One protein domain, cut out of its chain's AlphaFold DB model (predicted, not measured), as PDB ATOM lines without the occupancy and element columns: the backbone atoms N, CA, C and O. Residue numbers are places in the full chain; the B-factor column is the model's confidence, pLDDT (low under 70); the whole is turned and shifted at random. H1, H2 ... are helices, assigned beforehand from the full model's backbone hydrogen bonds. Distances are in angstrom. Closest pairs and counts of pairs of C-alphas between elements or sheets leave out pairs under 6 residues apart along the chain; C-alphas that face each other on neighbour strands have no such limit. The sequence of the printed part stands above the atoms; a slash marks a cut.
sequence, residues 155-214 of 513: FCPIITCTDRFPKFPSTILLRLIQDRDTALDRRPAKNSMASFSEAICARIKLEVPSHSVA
ATOM      1  N   PHE A 155     231.076 285.482 265.847       73.50
ATOM      2  CA  PHE A 155     231.541 284.224 266.408       73.50
ATOM      3  C   PHE A 155     232.406 284.524 267.627       73.50
ATOM      4  O   PHE A 155     233.025 285.589 267.718       73.50
ATOM      5  N   CYS A 156     232.455 283.581 268.568       83.69
ATOM      6  CA  CYS A 156     233.368 283.654 269.700       83.69
ATOM      7  C   CYS A 156     234.800 284.015 269.234       83.69
ATOM      8  O   CYS A 156     235.287 283.440 268.260       83.69
ATOM      9  N   PRO A 157     235.516 284.936 269.913       83.81
ATOM     10  CA  PRO A 157     236.871 285.338 269.518       83.81
ATOM     11  C   PRO A 157     237.902 284.199 269.601       83.81
ATOM     12  O   PRO A 157     239.015 284.340 269.092       83.81
ATOM     13  N   ILE A 158     237.556 283.078 270.241       85.94
ATOM     14  CA  ILE A 158     238.346 281.850 270.198       85.94
ATOM     15  C   ILE A 158     238.022 281.103 268.905       85.94
ATOM     16  O   ILE A 158     236.932 280.566 268.757       85.94
ATOM     17  N   ILE A 159     239.011 280.993 268.015       79.25
ATOM     18  CA  ILE A 159     238.880 280.384 266.676       79.25
ATOM     19  C   ILE A 159     238.336 278.943 266.728       79.25
ATOM     20  O   ILE A 159     237.659 278.500 265.806       79.25
ATOM     21  N   THR A 160     238.616 278.201 267.801       84.00
ATOM     22  CA  THR A 160     238.141 276.818 267.988       84.00
ATOM     23  C   THR A 160     236.736 276.717 268.580       84.00
ATOM     24  O   THR A 160     236.189 275.620 268.665       84.00
ATOM     25  N   CYS A 161     236.139 277.827 269.013       81.75
ATOM     26  CA  CYS A 161     234.804 277.856 269.587       81.75
ATOM     27  C   CYS A 161     233.777 278.148 268.487       81.75
ATOM     28  O   CYS A 161     233.777 279.216 267.883       81.75
ATOM     29  N   THR A 162     232.889 277.186 268.236       81.88
ATOM     30  CA  THR A 162     231.802 277.305 267.251       81.88
ATOM     31  C   THR A 162     230.529 277.919 267.836       81.88
ATOM     32  O   THR A 162     229.510 277.990 267.146       81.88
ATOM     33  N   ASP A 163     230.566 278.336 269.103       81.81
ATOM     34  CA  ASP A 163     229.418 278.928 269.780       81.81
ATOM     35  C   ASP A 163     229.129 280.311 269.180       81.81
ATOM     36  O   ASP A 163     230.022 281.145 268.990       81.81
ATOM     37  N   ARG A 164     227.858 280.536 268.839       82.56
ATOM     38  CA  ARG A 164     227.382 281.830 268.334       82.56
ATOM     39  C   ARG A 164     227.260 282.804 269.494       82.56
ATOM     40  O   ARG A 164     227.011 282.379 270.612       82.56
ATOM     41  N   PHE A 165     227.376 284.101 269.239       84.56
ATOM     42  CA  PHE A 165     226.991 285.086 270.244       84.56
ATOM     43  C   PHE A 165     225.475 285.037 270.530       84.56
ATOM     44  O   PHE A 165     224.682 284.758 269.621       84.56
ATOM     45  N   PRO A 166     225.048 285.302 271.778       80.69
ATOM     46  CA  PRO A 166     223.632 285.391 272.121       80.69
ATOM     47  C   PRO A 166     222.962 286.548 271.365       80.69
ATOM     48  O   PRO A 166     223.569 287.596 271.152       80.69
ATOM     49  N   LYS A 167     221.684 286.381 270.994       82.25
ATOM     50  CA  LYS A 167     220.897 287.438 270.318       82.25
ATOM     51  C   LYS A 167     220.756 288.704 271.171       82.25
ATOM     52  O   LYS A 167     220.652 289.796 270.626       82.25
ATOM     53  N   PHE A 168     220.749 288.534 272.491       80.62
ATOM     54  CA  PHE A 168     220.657 289.603 273.479       80.62
ATOM     55  C   PHE A 168     221.802 289.429 274.491       80.62
ATOM     56  O   PHE A 168     221.597 288.813 275.536       80.62
ATOM     57  N   PRO A 169     223.029 289.875 274.166       82.75
ATOM     58  CA  PRO A 169     224.179 289.719 275.053       82.75
ATOM     59  C   PRO A 169     223.978 290.497 276.353       82.75
ATOM     60  O   PRO A 169     223.458 291.615 276.347       82.75
ATOM     61  N   SER A 170     224.422 289.928 277.476       83.31
ATOM     62  CA  SER A 170     224.367 290.654 278.745       83.31
ATOM     63  C   SER A 170     225.286 291.878 278.737       83.31
ATOM     64  O   SER A 170     226.279 291.946 278.009       83.31
ATOM     65  N   THR A 171     225.005 292.840 279.616       82.94
ATOM     66  CA  THR A 171     225.855 294.026 279.822       82.94
ATOM     67  C   THR A 171     227.293 293.659 280.191       82.94
ATOM     68  O   THR A 171     228.225 294.360 279.805       82.94
ATOM     69  N   ILE A 172     227.486 292.536 280.892       85.12
ATOM     70  CA  ILE A 172     228.805 292.006 281.254       85.12
ATOM     71  C   ILE A 172     229.538 291.511 280.005       85.12
ATOM     72  O   ILE A 172     230.704 291.847 279.812       85.12
ATOM     73  N   LEU A 173     228.859 290.744 279.146       87.94
ATOM     74  CA  LEU A 173     229.439 290.253 277.897       87.94
ATOM     75  C   LEU A 173     229.807 291.418 276.967       87.94
ATOM     76  O   LEU A 173     230.924 291.459 276.460       87.94
ATOM     77  N   LEU A 174     228.919 292.405 276.819       88.06
ATOM     78  CA  LEU A 174     229.187 293.620 276.044       88.06
ATOM     79  C   LEU A 174     230.404 294.389 276.573       88.06
ATOM     80  O   LEU A 174     231.250 294.820 275.792       88.06
ATOM     81  N   ARG A 175     230.531 294.515 277.898       87.88
ATOM     82  CA  ARG A 175     231.680 295.177 278.521       87.88
ATOM     83  C   ARG A 175     232.986 294.419 278.283       87.88
ATOM     84  O   ARG A 175     233.984 295.046 277.957       87.88
ATOM     85  N   LEU A 176     232.977 293.088 278.374       89.94
ATOM     86  CA  LEU A 176     234.157 292.266 278.080       89.94
ATOM     87  C   LEU A 176     234.630 292.426 276.627       89.94
ATOM     88  O   LEU A 176     235.836 292.442 276.379       89.94
ATOM     89  N   ILE A 177     233.700 292.567 275.677       90.19
ATOM     90  CA  ILE A 177     234.025 292.858 274.272       90.19
ATOM     91  C   ILE A 177     234.662 294.246 274.155       90.19
ATOM     92  O   ILE A 177     235.740 294.373 273.582       90.19
ATOM     93  N   GLN A 178     234.048 295.271 274.754       90.00
ATOM     94  CA  GLN A 178     234.577 296.641 274.733       90.00
ATOM     95  C   GLN A 178     235.967 296.743 275.374       90.00
ATOM     96  O   GLN A 178     236.852 297.411 274.835       90.00
ATOM     97  N   ASP A 179     236.184 296.061 276.500       88.44
ATOM     98  CA  ASP A 179     237.474 296.017 277.191       88.44
ATOM     99  C   ASP A 179     238.536 295.326 276.324       88.44
ATOM    100  O   ASP A 179     239.670 295.803 276.229       88.44
ATOM    101  N   ARG A 180     238.163 294.241 275.631       88.88
ATOM    102  CA  ARG A 180     239.032 293.544 274.674       88.88
ATOM    103  C   ARG A 180     239.410 294.436 273.491       88.88
ATOM    104  O   ARG A 180     240.582 294.462 273.117       88.88
ATOM    105  N   ASP A 181     238.457 295.155 272.912       87.62
ATOM    106  CA  ASP A 181     238.702 296.022 271.754       87.62
ATOM    107  C   ASP A 181     239.558 297.236 272.149       87.62
ATOM    108  O   ASP A 181     240.558 297.543 271.502       87.62
ATOM    109  N   THR A 182     239.284 297.824 273.316       87.19
ATOM    110  CA  THR A 182     240.128 298.878 273.902       87.19
ATOM    111  C   THR A 182     241.551 298.377 274.172       87.19
ATOM    112  O   THR A 182     242.525 299.121 274.014       87.19
ATOM    113  N   ALA A 183     241.703 297.116 274.594       85.69
ATOM    114  CA  ALA A 183     243.009 296.504 274.798       85.69
ATOM    115  C   ALA A 183     243.757 296.289 273.473       85.69
ATOM    116  O   ALA A 183     244.964 296.530 273.442       85.69
ATOM    117  N   LEU A 184     243.067 295.899 272.390       83.12
ATOM    118  CA  LEU A 184     243.642 295.736 271.046       83.12
ATOM    119  C   LEU A 184     244.249 297.037 270.516       83.12
ATOM    120  O   LEU A 184     245.393 297.031 270.049       83.12
ATOM    121  N   ASP A 185     243.539 298.151 270.669       84.06
ATOM    122  CA  ASP A 185     243.999 299.465 270.207       84.06
ATOM    123  C   ASP A 185     245.252 299.945 270.949       84.06
ATOM    124  O   ASP A 185     246.099 300.660 270.405       84.06
ATOM    125  N   ARG A 186     245.424 299.507 272.200       83.50
ATOM    126  CA  ARG A 186     246.524 299.932 273.075       83.50
ATOM    127  C   ARG A 186     247.803 299.095 272.937       83.50
ATOM    128  O   ARG A 186     248.702 299.251 273.759       83.50
ATOM    129  N   ARG A 187     247.929 298.260 271.893       70.31
ATOM    130  CA  ARG A 187     249.054 297.318 271.667       70.31
ATOM    131  C   ARG A 187     249.303 296.413 272.884       70.31
ATOM    132  O   ARG A 187     250.292 296.575 273.603       70.31
ATOM    133  N   PRO A 188     248.423 295.434 273.115       60.62
ATOM    134  CA  PRO A 188     248.444 294.636 274.325       60.62
ATOM    135  C   PRO A 188     249.623 293.654 274.344       60.62
ATOM    136  O   PRO A 188     250.067 293.143 273.312       60.62
ATOM    137  N   ALA A 189     250.100 293.319 275.547       67.12
ATOM    138  CA  ALA A 189     250.952 292.151 275.735       67.12
ATOM    139  C   ALA A 189     250.175 290.896 275.299       67.12
ATOM    140  O   ALA A 189     249.026 290.717 275.713       67.12
ATOM    141  N   LYS A 190     250.796 290.021 274.492       66.19
ATOM    142  CA  LYS A 190     250.162 288.837 273.866       66.19
ATOM    143  C   LYS A 190     249.318 287.986 274.833       66.19
ATOM    144  O   LYS A 190     248.294 287.450 274.428       66.19
ATOM    145  N   ASN A 191     249.702 287.919 276.107       68.38
ATOM    146  CA  ASN A 191     249.025 287.107 277.124       68.38
ATOM    147  C   ASN A 191     247.667 287.683 277.574       68.38
ATOM    148  O   ASN A 191     246.797 286.930 277.994       68.38
ATOM    149  N   SER A 192     247.458 289.000 277.468       73.50
ATOM    150  CA  SER A 192     246.196 289.633 277.891       73.50
ATOM    151  C   SER A 192     245.038 289.332 276.933       73.50
ATOM    152  O   SER A 192     243.910 289.125 277.370       73.50
ATOM    153  N   MET A 193     245.323 289.200 275.634       82.62
ATOM    154  CA  MET A 193     244.303 288.929 274.615       82.62
ATOM    155  C   MET A 193     243.708 287.523 274.709       82.62
ATOM    156  O   MET A 193     242.517 287.347 274.448       82.62
ATOM    157  N   ALA A 194     244.521 286.536 275.097       84.50
ATOM    158  CA  ALA A 194     244.050 285.177 275.342       84.50
ATOM    159  C   ALA A 194     243.059 285.152 276.516       84.50
ATOM    160  O   ALA A 194     241.959 284.632 276.367       84.50
ATOM    161  N   SER A 195     243.394 285.829 277.620       86.31
ATOM    162  CA  SER A 195     242.533 285.912 278.804       86.31
ATOM    163  C   SER A 195     241.180 286.573 278.514       86.31
ATOM    164  O   SER A 195     240.147 286.036 278.909       86.31
ATOM    165  N   PHE A 196     241.151 287.680 277.762       87.25
ATOM    166  CA  PHE A 196     239.883 288.293 277.347       87.25
ATOM    167  C   PHE A 196     239.063 287.370 276.442       87.25
ATOM    168  O   PHE A 196     237.851 287.264 276.602       87.25
ATOM    169  N   SER A 197     239.715 286.680 275.507       88.44
ATOM    170  CA  SER A 197     239.023 285.768 274.590       88.44
ATOM    171  C   SER A 197     238.452 284.548 275.326       88.44
ATOM    172  O   SER A 197     237.339 284.125 275.026       88.44
ATOM    173  N   GLU A 198     239.159 284.029 276.336       88.69
ATOM    174  CA  GLU A 198     238.683 282.980 277.247       88.69
ATOM    175  C   GLU A 198     237.511 283.442 278.112       88.69
ATOM    176  O   GLU A 198     236.509 282.733 278.193       88.69
ATOM    177  N   ALA A 199     237.586 284.642 278.692       87.88
ATOM    178  CA  ALA A 199     236.500 285.209 279.489       87.88
ATOM    179  C   ALA A 199     235.228 285.424 278.653       87.88
ATOM    180  O   ALA A 199     234.132 285.060 279.085       87.88
ATOM    181  N   ILE A 200     235.372 285.954 277.434       90.44
ATOM    182  CA  ILE A 200     234.263 286.119 276.488       90.44
ATOM    183  C   ILE A 200     233.684 284.753 276.102       90.44
ATOM    184  O   ILE A 200     232.474 284.571 276.173       90.44
ATOM    185  N   CYS A 201     234.522 283.769 275.761       89.62
ATOM    186  CA  CYS A 201     234.078 282.419 275.404       89.62
ATOM    187  C   CYS A 201     233.310 281.733 276.540       89.62
ATOM    188  O   CYS A 201     232.223 281.198 276.326       89.62
ATOM    189  N   ALA A 202     233.842 281.783 277.763       86.56
ATOM    190  CA  ALA A 202     233.169 281.246 278.940       86.56
ATOM    191  C   ALA A 202     231.808 281.919 279.152       86.56
ATOM    192  O   ALA A 202     230.827 281.250 279.463       86.56
ATOM    193  N   ARG A 203     231.730 283.236 278.930       86.56
ATOM    194  CA  ARG A 203     230.485 283.980 279.099       86.56
ATOM    195  C   ARG A 203     229.463 283.692 277.998       86.56
ATOM    196  O   ARG A 203     228.293 283.519 278.322       86.56
ATOM    197  N   ILE A 204     229.891 283.541 276.746       86.38
ATOM    198  CA  ILE A 204     229.031 283.080 275.644       86.38
ATOM    199  C   ILE A 204     228.455 281.701 275.965       86.38
ATOM    200  O   ILE A 204     227.259 281.514 275.815       86.38
ATOM    201  N   LYS A 205     229.257 280.758 276.472       84.19
ATOM    202  CA  LYS A 205     228.772 279.418 276.861       84.19
ATOM    203  C   LYS A 205     227.755 279.431 278.001       84.19
ATOM    204  O   LYS A 205     226.946 278.516 278.101       84.19
ATOM    205  N   LEU A 206     227.814 280.437 278.871       78.62
ATOM    206  CA  LEU A 206     226.826 280.634 279.933       78.62
ATOM    207  C   LEU A 206     225.536 281.281 279.412       78.62
ATOM    208  O   LEU A 206     224.468 281.009 279.946       78.62
ATOM    209  N   GLU A 207     225.631 282.152 278.404       79.31
ATOM    210  CA  GLU A 207     224.496 282.928 277.880       79.31
ATOM    211  C   GLU A 207     223.809 282.285 276.674       79.31
ATOM    212  O   GLU A 207     222.631 282.530 276.430       79.31
ATOM    213  N   VAL A 208     224.525 281.461 275.915       72.44
ATOM    214  CA  VAL A 208     223.972 280.653 274.837       72.44
ATOM    215  C   VAL A 208     223.721 279.271 275.402       72.44
ATOM    216  O   VAL A 208     224.666 278.490 275.523       72.44
ATOM    217  N   PRO A 209     222.468 278.941 275.762       57.28
ATOM    218  CA  PRO A 209     222.134 277.582 276.130       57.28
ATOM    219  C   PRO A 209     222.482 276.700 274.937       57.28
ATOM    220  O   PRO A 209     221.860 276.801 273.876       57.28
ATOM    221  N   SER A 210     223.525 275.879 275.091       52.22
ATOM    222  CA  SER A 210     223.981 274.933 274.081       52.22
ATOM    223  C   SER A 210     222.763 274.257 273.464       52.22
ATOM    224  O   SER A 210     221.982 273.610 274.165       52.22
ATOM    225  N   HIS A 211     222.569 274.400 272.152       45.81
ATOM    226  CA  HIS A 211     221.424 273.804 271.455       45.81
ATOM    227  C   HIS A 211     221.373 272.265 271.577       45.81
ATOM    228  O   HIS A 211     220.353 271.665 271.254       45.81
ATOM    229  N   SER A 212     222.418 271.619 272.112       43.69
ATOM    230  CA  SER A 212     222.402 270.208 272.517       43.69
ATOM    231  C   SER A 212     221.623 269.923 273.814       43.69
ATOM    232  O   SER A 212     221.248 268.779 274.047       43.69
ATOM    233  N   VAL A 213     221.323 270.939 274.631       48.50
ATOM    234  CA  VAL A 213     220.471 270.851 275.838       48.50
ATOM    235  C   VAL A 213     219.072 271.444 275.582       48.50
ATOM    236  O   VAL A 213     218.112 271.137 276.286       48.50
ATOM    237  N   ALA A 214     218.908 272.215 274.502       40.09
ATOM    238  CA  ALA A 214     217.675 272.933 274.168       40.09
ATOM    239  C   ALA A 214     216.477 272.055 273.733       40.09
ATOM    240  O   ALA A 214     215.411 272.599 273.464       40.09
TER     241      ALA A 214
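What this domain is: This is residues 155 to 214 of the 513 residues of the protein "RTC4 domain-containing protein" of Jaapia argillacea MUCL 33604 (UniProt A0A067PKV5). Picture a helical hairpin: two helices, H1 and H2, side by side and running opposite ways, with the long first stretch, residues 155 to 170, looping over one side of H2 before it leads into H1. Residues 208 to 214 trail on beyond the end of H2. The printed part has 60 residues with two named helices, H1 then H2 along the chain, and no named strand; its class is all helix. The whole is compact, with a radius of gyration of the C-alphas of 12.0 A, yet only just elongated in outline, with spans of 40 by 24 by 13 A.

How they stand to each other: Start from the longest helix, H2, residues 190 to 207, and look across to H1, residues 171 to 185. You will find that they touch, with 12 pairs of C-alphas within 8 A; the closest C-alphas are those of Arg 180 and Phe 196, 6.0 A apart. Their centres are 10.2 A apart. Their lines stand at a shallow tilt of 19 degrees, opposite ways, and the two form a helical hairpin. In H1 every O i to N i+4 pair is within hydrogen-bond range; in H2, 12 of 14 are.

Where its parts are: Find C-alpha 190 at (250.162, 288.837, 273.866); from there H2 runs 26.6 A to C-alpha 207 at (224.496, 282.928, 277.880). H1 begins at C-alpha 171, at (225.855, 294.026, 279.822), and its last C-alpha, 185, is 21.2 A away.

The domain as a whole: Look at Arg 187 and Ala 214 for the two C-alphas farthest apart, 39.8 A. The link from H1 to H2, 4 residues, is tight, and the printed part has no cut. In the B-factor column, mean pLDDT of the printed part is 79.3; residues 188 to 191 and 209 to 214 are under 70 in this model.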